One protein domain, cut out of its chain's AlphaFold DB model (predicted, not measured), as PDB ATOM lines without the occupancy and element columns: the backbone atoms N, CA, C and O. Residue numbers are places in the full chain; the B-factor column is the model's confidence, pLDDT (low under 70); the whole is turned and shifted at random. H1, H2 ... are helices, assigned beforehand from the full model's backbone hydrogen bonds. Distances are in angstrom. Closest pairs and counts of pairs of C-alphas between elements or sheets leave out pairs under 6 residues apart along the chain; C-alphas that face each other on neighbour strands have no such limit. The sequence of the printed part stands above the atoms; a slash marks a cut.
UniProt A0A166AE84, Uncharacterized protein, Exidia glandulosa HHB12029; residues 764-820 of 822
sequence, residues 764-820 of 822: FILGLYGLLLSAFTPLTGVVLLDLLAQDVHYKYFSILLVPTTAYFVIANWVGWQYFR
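Overview. This is residues 764 to 820 of the 822 residues of an uncharacterized protein of Exidia glandulosa HHB12029 (UniProt A0A166AE84). Picture a small head with a long helical arm: two short helices, H1 and H2, and the first residues of H3 make the head, and the rest of H3 sticks out from it, with residues 803 to 820 standing free. A long link from H1 wraps round to H2, and a tight one leads on to H3. The printed part has 57 residues with three named helices, in the order H1, H2, H3, and no named strand; the class is all helix. It is extended, with a radius of gyration of the C-alphas of 16.2 A and spans of 53 by 17 by 15 A, the arm making the length.

Arrangement. Start at H1, residues 764 to 771. It touches H2, residues 783 to 790, at a steep tilt of 45 degrees, the same way; look at the closest C-alphas, those of Gly 770 and Ala 789, 5.5 A apart. H1 also touches H3, residues 795 to 818, which meets it with residues 795 to 799 alone; the closest C-alphas are those of Gly 767 and Ile 799, 5.7 A apart. These two run opposite ways at a steep tilt of 51 degrees. H2 and H3 are close but not clearly touching, about perpendicular at 87 degrees, with the closest C-alphas, those of Leu 788 and Lys 795, 6.2 A apart. Every O i to N i+4 pair is within hydrogen-bond range in H1 and H2, and 17 of 20 are in H3.

Along the chain. Find C-alpha 764 at (39.877, 52.772, 107.650); from there H1 runs 10.6 A to C-alpha 771. H2 runs 10.4 A from C-alpha 783 at (28.818, 46.014, 94.193) to C-alpha 790. H3 runs 35.5 A from C-alpha 795 to C-alpha 818 at (37.377, 55.608, 139.355), with a kink of 28 degrees near residue 802.

Size, cuts and confidence. The C-alphas of Pro 778 and Arg 820, the two farthest apart, are 53.3 A from each other. Without the stretch that stands free, the body spans 27 by 15 by 14 A. The printed part has no cut; the link from H1 to H2, 11 residues, is long. The mean pLDDT of the printed part is 74.4, and residues 793 to 794, 796 to 800, 816 and 819 to 820 are under 70.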
ATOM      1  N   PHE A 764      39.363  51.438 107.967       78.62
ATOM      2  CA  PHE A 764      39.877  52.772 107.650       78.62
ATOM      3  C   PHE A 764      39.867  53.053 106.140       78.62
ATOM      4  O   PHE A 764      39.403  54.114 105.729       78.62
ATOM      5  N   ILE A 765      40.304  52.101 105.308       81.19
ATOM      6  CA  ILE A 765      40.301  52.237 103.841       81.19
ATOM      7  C   ILE A 765      38.867  52.348 103.303       81.19
ATOM      8  O   ILE A 765      38.580  53.251 102.518       81.19
ATOM      9  N   LEU A 766      37.948  51.489 103.759       78.06
ATOM     10  CA  LEU A 766      36.531  51.556 103.380       78.06
ATOM     11  C   LEU A 766      35.876  52.871 103.835       78.06
ATOM     12  O   LEU A 766      35.079  53.451 103.099       78.06
ATOM     13  N   GLY A 767      36.243  53.376 105.017       73.75
ATOM     14  CA  GLY A 767      35.759  54.657 105.524       73.75
ATOM     15  C   GLY A 767      36.281  55.861 104.734       73.75
ATOM     16  O   GLY A 767      35.510  56.741 104.353       73.75
ATOM     17  N   LEU A 768      37.581  55.878 104.428       80.31
ATOM     18  CA  LEU A 768      38.209  56.897 103.587       80.31
ATOM     19  C   LEU A 768      37.617  56.895 102.169       80.31
ATOM     20  O   LEU A 768      37.374  57.961 101.601       80.31
ATOM     21  N   TYR A 769      37.325  55.710 101.626       78.31
ATOM     22  CA  TYR A 769      36.624  55.575 100.354       78.31
ATOM     23  C   TYR A 769      35.217  56.188 100.418       78.31
ATOM     24  O   TYR A 769      34.930  57.092  99.639       78.31
ATOM     25  N   GLY A 770      34.375  55.771 101.372       73.38
ATOM     26  CA  GLY A 770      32.977  56.217 101.463       73.38
ATOM     27  C   GLY A 770      32.772  57.701 101.809       73.38
ATOM     28  O   GLY A 770      31.730  58.267 101.471       73.38
ATOM     29  N   LEU A 771      33.736  58.353 102.471       72.50
ATOM     30  CA  LEU A 771      33.666  59.793 102.773       72.50
ATOM     31  C   LEU A 771      34.327  60.675 101.720       72.50
ATOM     32  O   LEU A 771      33.785  61.730 101.399       72.50
ATOM     33  N   LEU A 772      35.519  60.291 101.258       75.06
ATOM     34  CA  LEU A 772      36.394  61.185 100.506       75.06
ATOM     35  C   LEU A 772      36.480  60.784  99.034       75.06
ATOM     36  O   LEU A 772      36.189  61.597  98.165       75.06
ATOM     37  N   LEU A 773      36.871  59.542  98.742       76.50
ATOM     38  CA  LEU A 773      37.197  59.137  97.369       76.50
ATOM     39  C   LEU A 773      35.939  58.948  96.513       76.50
ATOM     40  O   LEU A 773      35.888  59.443  95.390       76.50
ATOM     41  N   SER A 774      34.887  58.341  97.068       74.75
ATOM     42  CA  SER A 774      33.624  58.084  96.363       74.75
ATOM     43  C   SER A 774      32.812  59.348  96.040       74.75
ATOM     44  O   SER A 774      31.737  59.245  95.456       74.75
ATOM     45  N   ALA A 775      33.277  60.531  96.455       73.56
ATOM     46  CA  ALA A 775      32.736  61.823  96.033       73.56
ATOM     47  C   ALA A 775      33.369  62.336  94.722       73.56
ATOM     48  O   ALA A 775      32.813  63.231  94.091       73.56
ATOM     49  N   PHE A 776      34.513  61.772  94.313       76.25
ATOM     50  CA  PHE A 776      35.284  62.187  93.134       76.25
ATOM     51  C   PHE A 776      35.505  61.060  92.110       76.25
ATOM     52  O   PHE A 776      35.884  61.343  90.975       76.25
ATOM     53  N   THR A 777      35.259  59.795  92.470       72.44
ATOM     54  CA  THR A 777      35.332  58.648  91.550       72.44
ATOM     55  C   THR A 777      33.948  58.235  91.034       72.44
ATOM     56  O   THR A 777      33.009  58.171  91.833       72.44
ATOM     57  N   PRO A 778      33.794  57.883  89.741       75.44
ATOM     58  CA  PRO A 778      32.586  57.217  89.254       75.44
ATOM     59  C   PRO A 778      32.428  55.818  89.879       75.44
ATOM     60  O   PRO A 778      33.354  55.294  90.500       75.44
ATOM     61  N   LEU A 779      31.250  55.212  89.697       78.75
ATOM     62  CA  LEU A 779      30.955  53.855  90.176       78.75
ATOM     63  C   LEU A 779      31.964  52.839  89.618       78.75
ATOM     64  O   LEU A 779      32.325  52.876  88.442       78.75
ATOM     65  N   THR A 780      32.420  51.944  90.488       78.75
ATOM     66  CA  THR A 780      33.576  51.061  90.277       78.75
ATOM     67  C   THR A 780      33.221  49.708  89.665       78.75
ATOM     68  O   THR A 780      34.115  48.966  89.264       78.75
ATOM     69  N   GLY A 781      31.936  49.346  89.638       74.88
ATOM     70  CA  GLY A 781      31.457  48.003  89.306       74.88
ATOM     71  C   GLY A 781      31.578  47.005  90.466       74.88
ATOM     72  O   GLY A 781      31.027  45.905  90.393       74.88
ATOM     73  N   VAL A 782      32.254  47.369  91.562       80.69
ATOM     74  CA  VAL A 782      32.361  46.536  92.763       80.69
ATOM     75  C   VAL A 782      31.142  46.797  93.641       80.69
ATOM     76  O   VAL A 782      31.111  47.753  94.413       80.69
ATOM     77  N   VAL A 783      30.147  45.909  93.550       80.25
ATOM     78  CA  VAL A 783      28.818  46.014  94.193       80.25
ATOM     79  C   VAL A 783      28.854  46.549  95.633       80.25
ATOM     80  O   VAL A 783      28.042  47.397  95.988       80.25
ATOM     81  N   LEU A 784      29.800  46.092  96.464       73.94
ATOM     82  CA  LEU A 784      29.920  46.517  97.865       73.94
ATOM     83  C   LEU A 784      30.422  47.965  98.030       73.94
ATOM     84  O   LEU A 784      29.955  48.677  98.918       73.94
ATOM     85  N   LEU A 785      31.360  48.405  97.184       74.75
ATOM     86  CA  LEU A 785      31.877  49.778  97.185       74.75
ATOM     87  C   LEU A 785      30.859  50.745  96.578       74.75
ATOM     88  O   LEU A 785      30.683  51.851  97.083       74.75
ATOM     89  N   ASP A 786      30.151  50.313  95.538       78.88
ATOM     90  CA  ASP A 786      29.141  51.122  94.863       78.88
ATOM     91  C   ASP A 786      27.888  51.309  95.735       78.88
ATOM     92  O   ASP A 786      27.362  52.420  95.809       78.88
ATOM     93  N   LEU A 787      27.476  50.285  96.498       79.75
ATOM     94  CA  LEU A 787      26.474  50.420  97.567       79.75
ATOM     95  C   LEU A 787      26.893  51.453  98.624       79.75
ATOM     96  O   LEU A 787      26.093  52.309  99.000       79.75
ATOM     97  N   LEU A 788      28.148  51.405  99.088       74.94
ATOM     98  CA  LEU A 788      28.667  52.334 100.098       74.94
ATOM     99  C   LEU A 788      28.791  53.776  99.569       74.94
ATOM    100  O   LEU A 788      28.589  54.728 100.322       74.94
ATOM    101  N   ALA A 789      29.096  53.943  98.280       75.06
ATOM    102  CA  ALA A 789      29.157  55.243  97.617       75.06
ATOM    103  C   ALA A 789      27.764  55.885  97.463       75.06
ATOM    104  O   ALA A 789      27.607  57.087  97.707       75.06
ATOM    105  N   GLN A 790      26.765  55.077  97.083       79.06
ATOM    106  CA  GLN A 790      25.380  55.502  96.843       79.06
ATOM    107  C   GLN A 790      24.568  55.732  98.129       79.06
ATOM    108  O   GLN A 790      23.585  56.475  98.097       79.06
ATOM    109  N   ASP A 791      24.953  55.143  99.265       75.12
ATOM    110  CA  ASP A 791      24.257  55.355 100.536       75.12
ATOM    111  C   ASP A 791      24.460  56.783 101.076       75.12
ATOM    112  O   ASP A 791      25.478  57.129 101.672       75.12
ATOM    113  N   VAL A 792      23.447  57.632 100.903       71.81
ATOM    114  CA  VAL A 792      23.448  59.017 101.400       71.81
ATOM    115  C   VAL A 792      23.220  59.097 102.923       71.81
ATOM    116  O   VAL A 792      23.545  60.115 103.530       71.81
ATOM    117  N   HIS A 793      22.669  58.053 103.554       64.88
ATOM    118  CA  HIS A 793      22.138  58.098 104.922       64.88
ATOM    119  C   HIS A 793      23.039  57.427 105.971       64.88
ATOM    120  O   HIS A 793      23.269  58.029 107.021       64.88
ATOM    121  N   TYR A 794      23.556  56.216 105.728       68.31
ATOM    122  CA  TYR A 794      24.298  55.451 106.745       68.31
ATOM    123  C   TYR A 794      25.810  55.352 106.505       68.31
ATOM    124  O   TYR A 794      26.523  54.936 107.421       68.31
ATOM    125  N   LYS A 795      26.354  55.833 105.377       70.62
ATOM    126  CA  LYS A 795      27.814  55.811 105.138       70.62
ATOM    127  C   LYS A 795      28.644  56.499 106.231       70.62
ATOM    128  O   LYS A 795      29.717  56.019 106.590       70.62
ATOM    129  N   TYR A 796      28.115  57.566 106.835       68.88
ATOM    130  CA  TYR A 796      28.733  58.241 107.983       68.88
ATOM    131  C   TYR A 796      28.662  57.407 109.276       68.88
ATOM    132  O   TYR A 796      29.560  57.482 110.113       68.88
ATOM    133  N   PHE A 797      27.612  56.595 109.448       68.31
ATOM    134  CA  PHE A 797      27.366  55.811 110.661       68.31
ATOM    135  C   PHE A 797      28.432  54.730 110.862       68.31
ATOM    136  O   PHE A 797      28.987  54.623 111.952       68.31
ATOM    137  N   SER A 798      28.789  54.001 109.800       61.94
ATOM    138  CA  SER A 798      29.840  52.968 109.809       61.94
ATOM    139  C   SER A 798      31.194  53.479 110.315       61.94
ATOM    140  O   SER A 798      31.966  52.730 110.910       61.94
ATOM    141  N   ILE A 799      31.474  54.765 110.094       64.50
ATOM    142  CA  ILE A 799      32.775  55.392 110.350       64.50
ATOM    143  C   ILE A 799      32.773  56.113 111.697       64.50
ATOM    144  O   ILE A 799      33.762  56.054 112.420       64.50
ATOM    145  N   LEU A 800      31.641  56.712 112.083       67.94
ATOM    146  CA  LEU A 800      31.413  57.208 113.443       67.94
ATOM    147  C   LEU A 800      31.309  56.071 114.471       67.94
ATOM    148  O   LEU A 800      31.573  56.309 115.651       67.94
ATOM    149  N   LEU A 801      30.988  54.842 114.049       71.38
ATOM    150  CA  LEU A 801      30.922  53.666 114.918       71.38
ATOM    151  C   LEU A 801      32.237  53.447 115.678       71.38
ATOM    152  O   LEU A 801      32.216  53.321 116.897       71.38
ATOM    153  N   VAL A 802      33.383  53.473 114.990       70.25
ATOM    154  CA  VAL A 802      34.702  53.204 115.593       70.25
ATOM    155  C   VAL A 802      35.062  54.198 116.715       70.25
ATOM    156  O   VAL A 802      35.280  53.736 117.837       70.25
ATOM    157  N   PRO A 803      35.083  55.534 116.509       71.88
ATOM    158  CA  PRO A 803      35.366  56.484 117.584       71.88
ATOM    159  C   PRO A 803      34.266  56.514 118.654       71.88
ATOM    160  O   PRO A 803      34.587  56.699 119.824       71.88
ATOM    161  N   THR A 804      32.994  56.273 118.309       73.62
ATOM    162  CA  THR A 804      31.904  56.222 119.304       73.62
ATOM    163  C   THR A 804      32.032  54.999 120.215       73.62
ATOM    164  O   THR A 804      31.910  55.121 121.434       73.62
ATOM    165  N   THR A 805      32.335  53.822 119.660       78.12
ATOM    166  CA  THR A 805      32.601  52.602 120.435       78.12
ATOM    167  C   THR A 805      33.893  52.728 121.237       78.12
ATOM    168  O   THR A 805      33.896  52.365 122.411       78.12
ATOM    169  N   ALA A 806      34.964  53.298 120.673       77.75
ATOM    170  CA  ALA A 806      36.200  53.562 121.408       77.75
ATOM    171  C   ALA A 806      35.961  54.513 122.593       77.75
ATOM    172  O   ALA A 806      36.353  54.197 123.714       77.75
ATOM    173  N   TYR A 807      35.243  55.622 122.384       79.06
ATOM    174  CA  TYR A 807      34.848  56.541 123.453       79.06
ATOM    175  C   TYR A 807      33.998  55.843 124.521       79.06
ATOM    176  O   TYR A 807      34.269  55.995 125.708       79.06
ATOM    177  N   PHE A 808      33.017  55.024 124.129       77.88
ATOM    178  CA  PHE A 808      32.180  54.278 125.072       77.88
ATOM    179  C   PHE A 808      32.982  53.253 125.893       77.88
ATOM    180  O   PHE A 808      32.769  53.131 127.099       77.88
ATOM    181  N   VAL A 809      33.931  52.538 125.279       82.31
ATOM    182  CA  VAL A 809      34.812  51.586 125.977       82.31
ATOM    183  C   VAL A 809      35.773  52.316 126.918       82.31
ATOM    184  O   VAL A 809      35.885  51.929 128.079       82.31
ATOM    185  N   ILE A 810      36.409  53.401 126.465       82.38
ATOM    186  CA  ILE A 810      37.331  54.203 127.283       82.38
ATOM    187  C   ILE A 810      36.585  54.859 128.451       82.38
ATOM    188  O   ILE A 810      37.055  54.777 129.580       82.38
ATOM    189  N   ALA A 811      35.403  55.441 128.227       78.19
ATOM    190  CA  ALA A 811      34.600  56.056 129.284       78.19
ATOM    191  C   ALA A 811      34.149  55.034 130.344       78.19
ATOM    192  O   ALA A 811      34.244  55.315 131.538       78.19
ATOM    193  N   ASN A 812      33.730  53.828 129.936       76.81
ATOM    194  CA  ASN A 812      33.415  52.754 130.884       76.81
ATOM    195  C   ASN A 812      34.663  52.246 131.623       76.81
ATOM    196  O   ASN A 812      34.586  51.996 132.823       76.81
ATOM    197  N   TRP A 813      35.813  52.124 130.951       84.06
ATOM    198  CA  TRP A 813      37.065  51.686 131.577       84.06
ATOM    199  C   TRP A 813      37.609  52.715 132.578       84.06
ATOM    200  O   TRP A 813      37.950  52.347 133.699       84.06
ATOM    201  N   VAL A 814      37.622  54.004 132.223       79.62
ATOM    202  CA  VAL A 814      37.980  55.106 133.133       79.62
ATOM    203  C   VAL A 814      36.990  55.174 134.296       79.62
ATOM    204  O   VAL A 814      37.417  55.254 135.444       79.62
ATOM    205  N   GLY A 815      35.684  55.051 134.030       76.44
ATOM    206  CA  GLY A 815      34.658  54.950 135.070       76.44
ATOM    207  C   GLY A 815      34.904  53.780 136.028       76.44
ATOM    208  O   GLY A 815      34.815  53.956 137.238       76.44
ATOM    209  N   TRP A 816      35.302  52.613 135.511       67.50
ATOM    210  CA  TRP A 816      35.711  51.458 136.316       67.50
ATOM    211  C   TRP A 816      36.995  51.697 137.118       67.50
ATOM    212  O   TRP A 816      37.076  51.215 138.242       67.50
ATOM    213  N   GLN A 817      37.986  52.438 136.604       70.69
ATOM    214  CA  GLN A 817      39.164  52.804 137.406       70.69
ATOM    215  C   GLN A 817      38.798  53.777 138.534       70.69
ATOM    216  O   GLN A 817      39.266  53.590 139.654       70.69
ATOM    217  N   TYR A 818      37.915  54.753 138.290       71.88
ATOM    218  CA  TYR A 818      37.377  55.608 139.355       71.88
ATOM    219  C   TYR A 818      36.612  54.785 140.404       71.88
ATOM    220  O   TYR A 818      36.915  54.899 141.583       71.88
ATOM    221  N   PHE A 819      35.726  53.870 139.992       62.88
ATOM    222  CA  PHE A 819      35.022  52.933 140.887       62.88
ATOM    223  C   PHE A 819      35.912  51.874 141.570       62.88
ATOM    224  O   PHE A 819      35.410  51.089 142.372       62.88
ATOM    225  N   ARG A 820      37.209  51.808 141.246       54.66
ATOM    226  CA  ARG A 820      38.183  50.902 141.883       54.66
ATOM    227  C   ARG A 820      39.181  51.637 142.786       54.66
ATOM    228  O   ARG A 820      39.898  50.985 143.542       54.66
TER     229      ARG A 820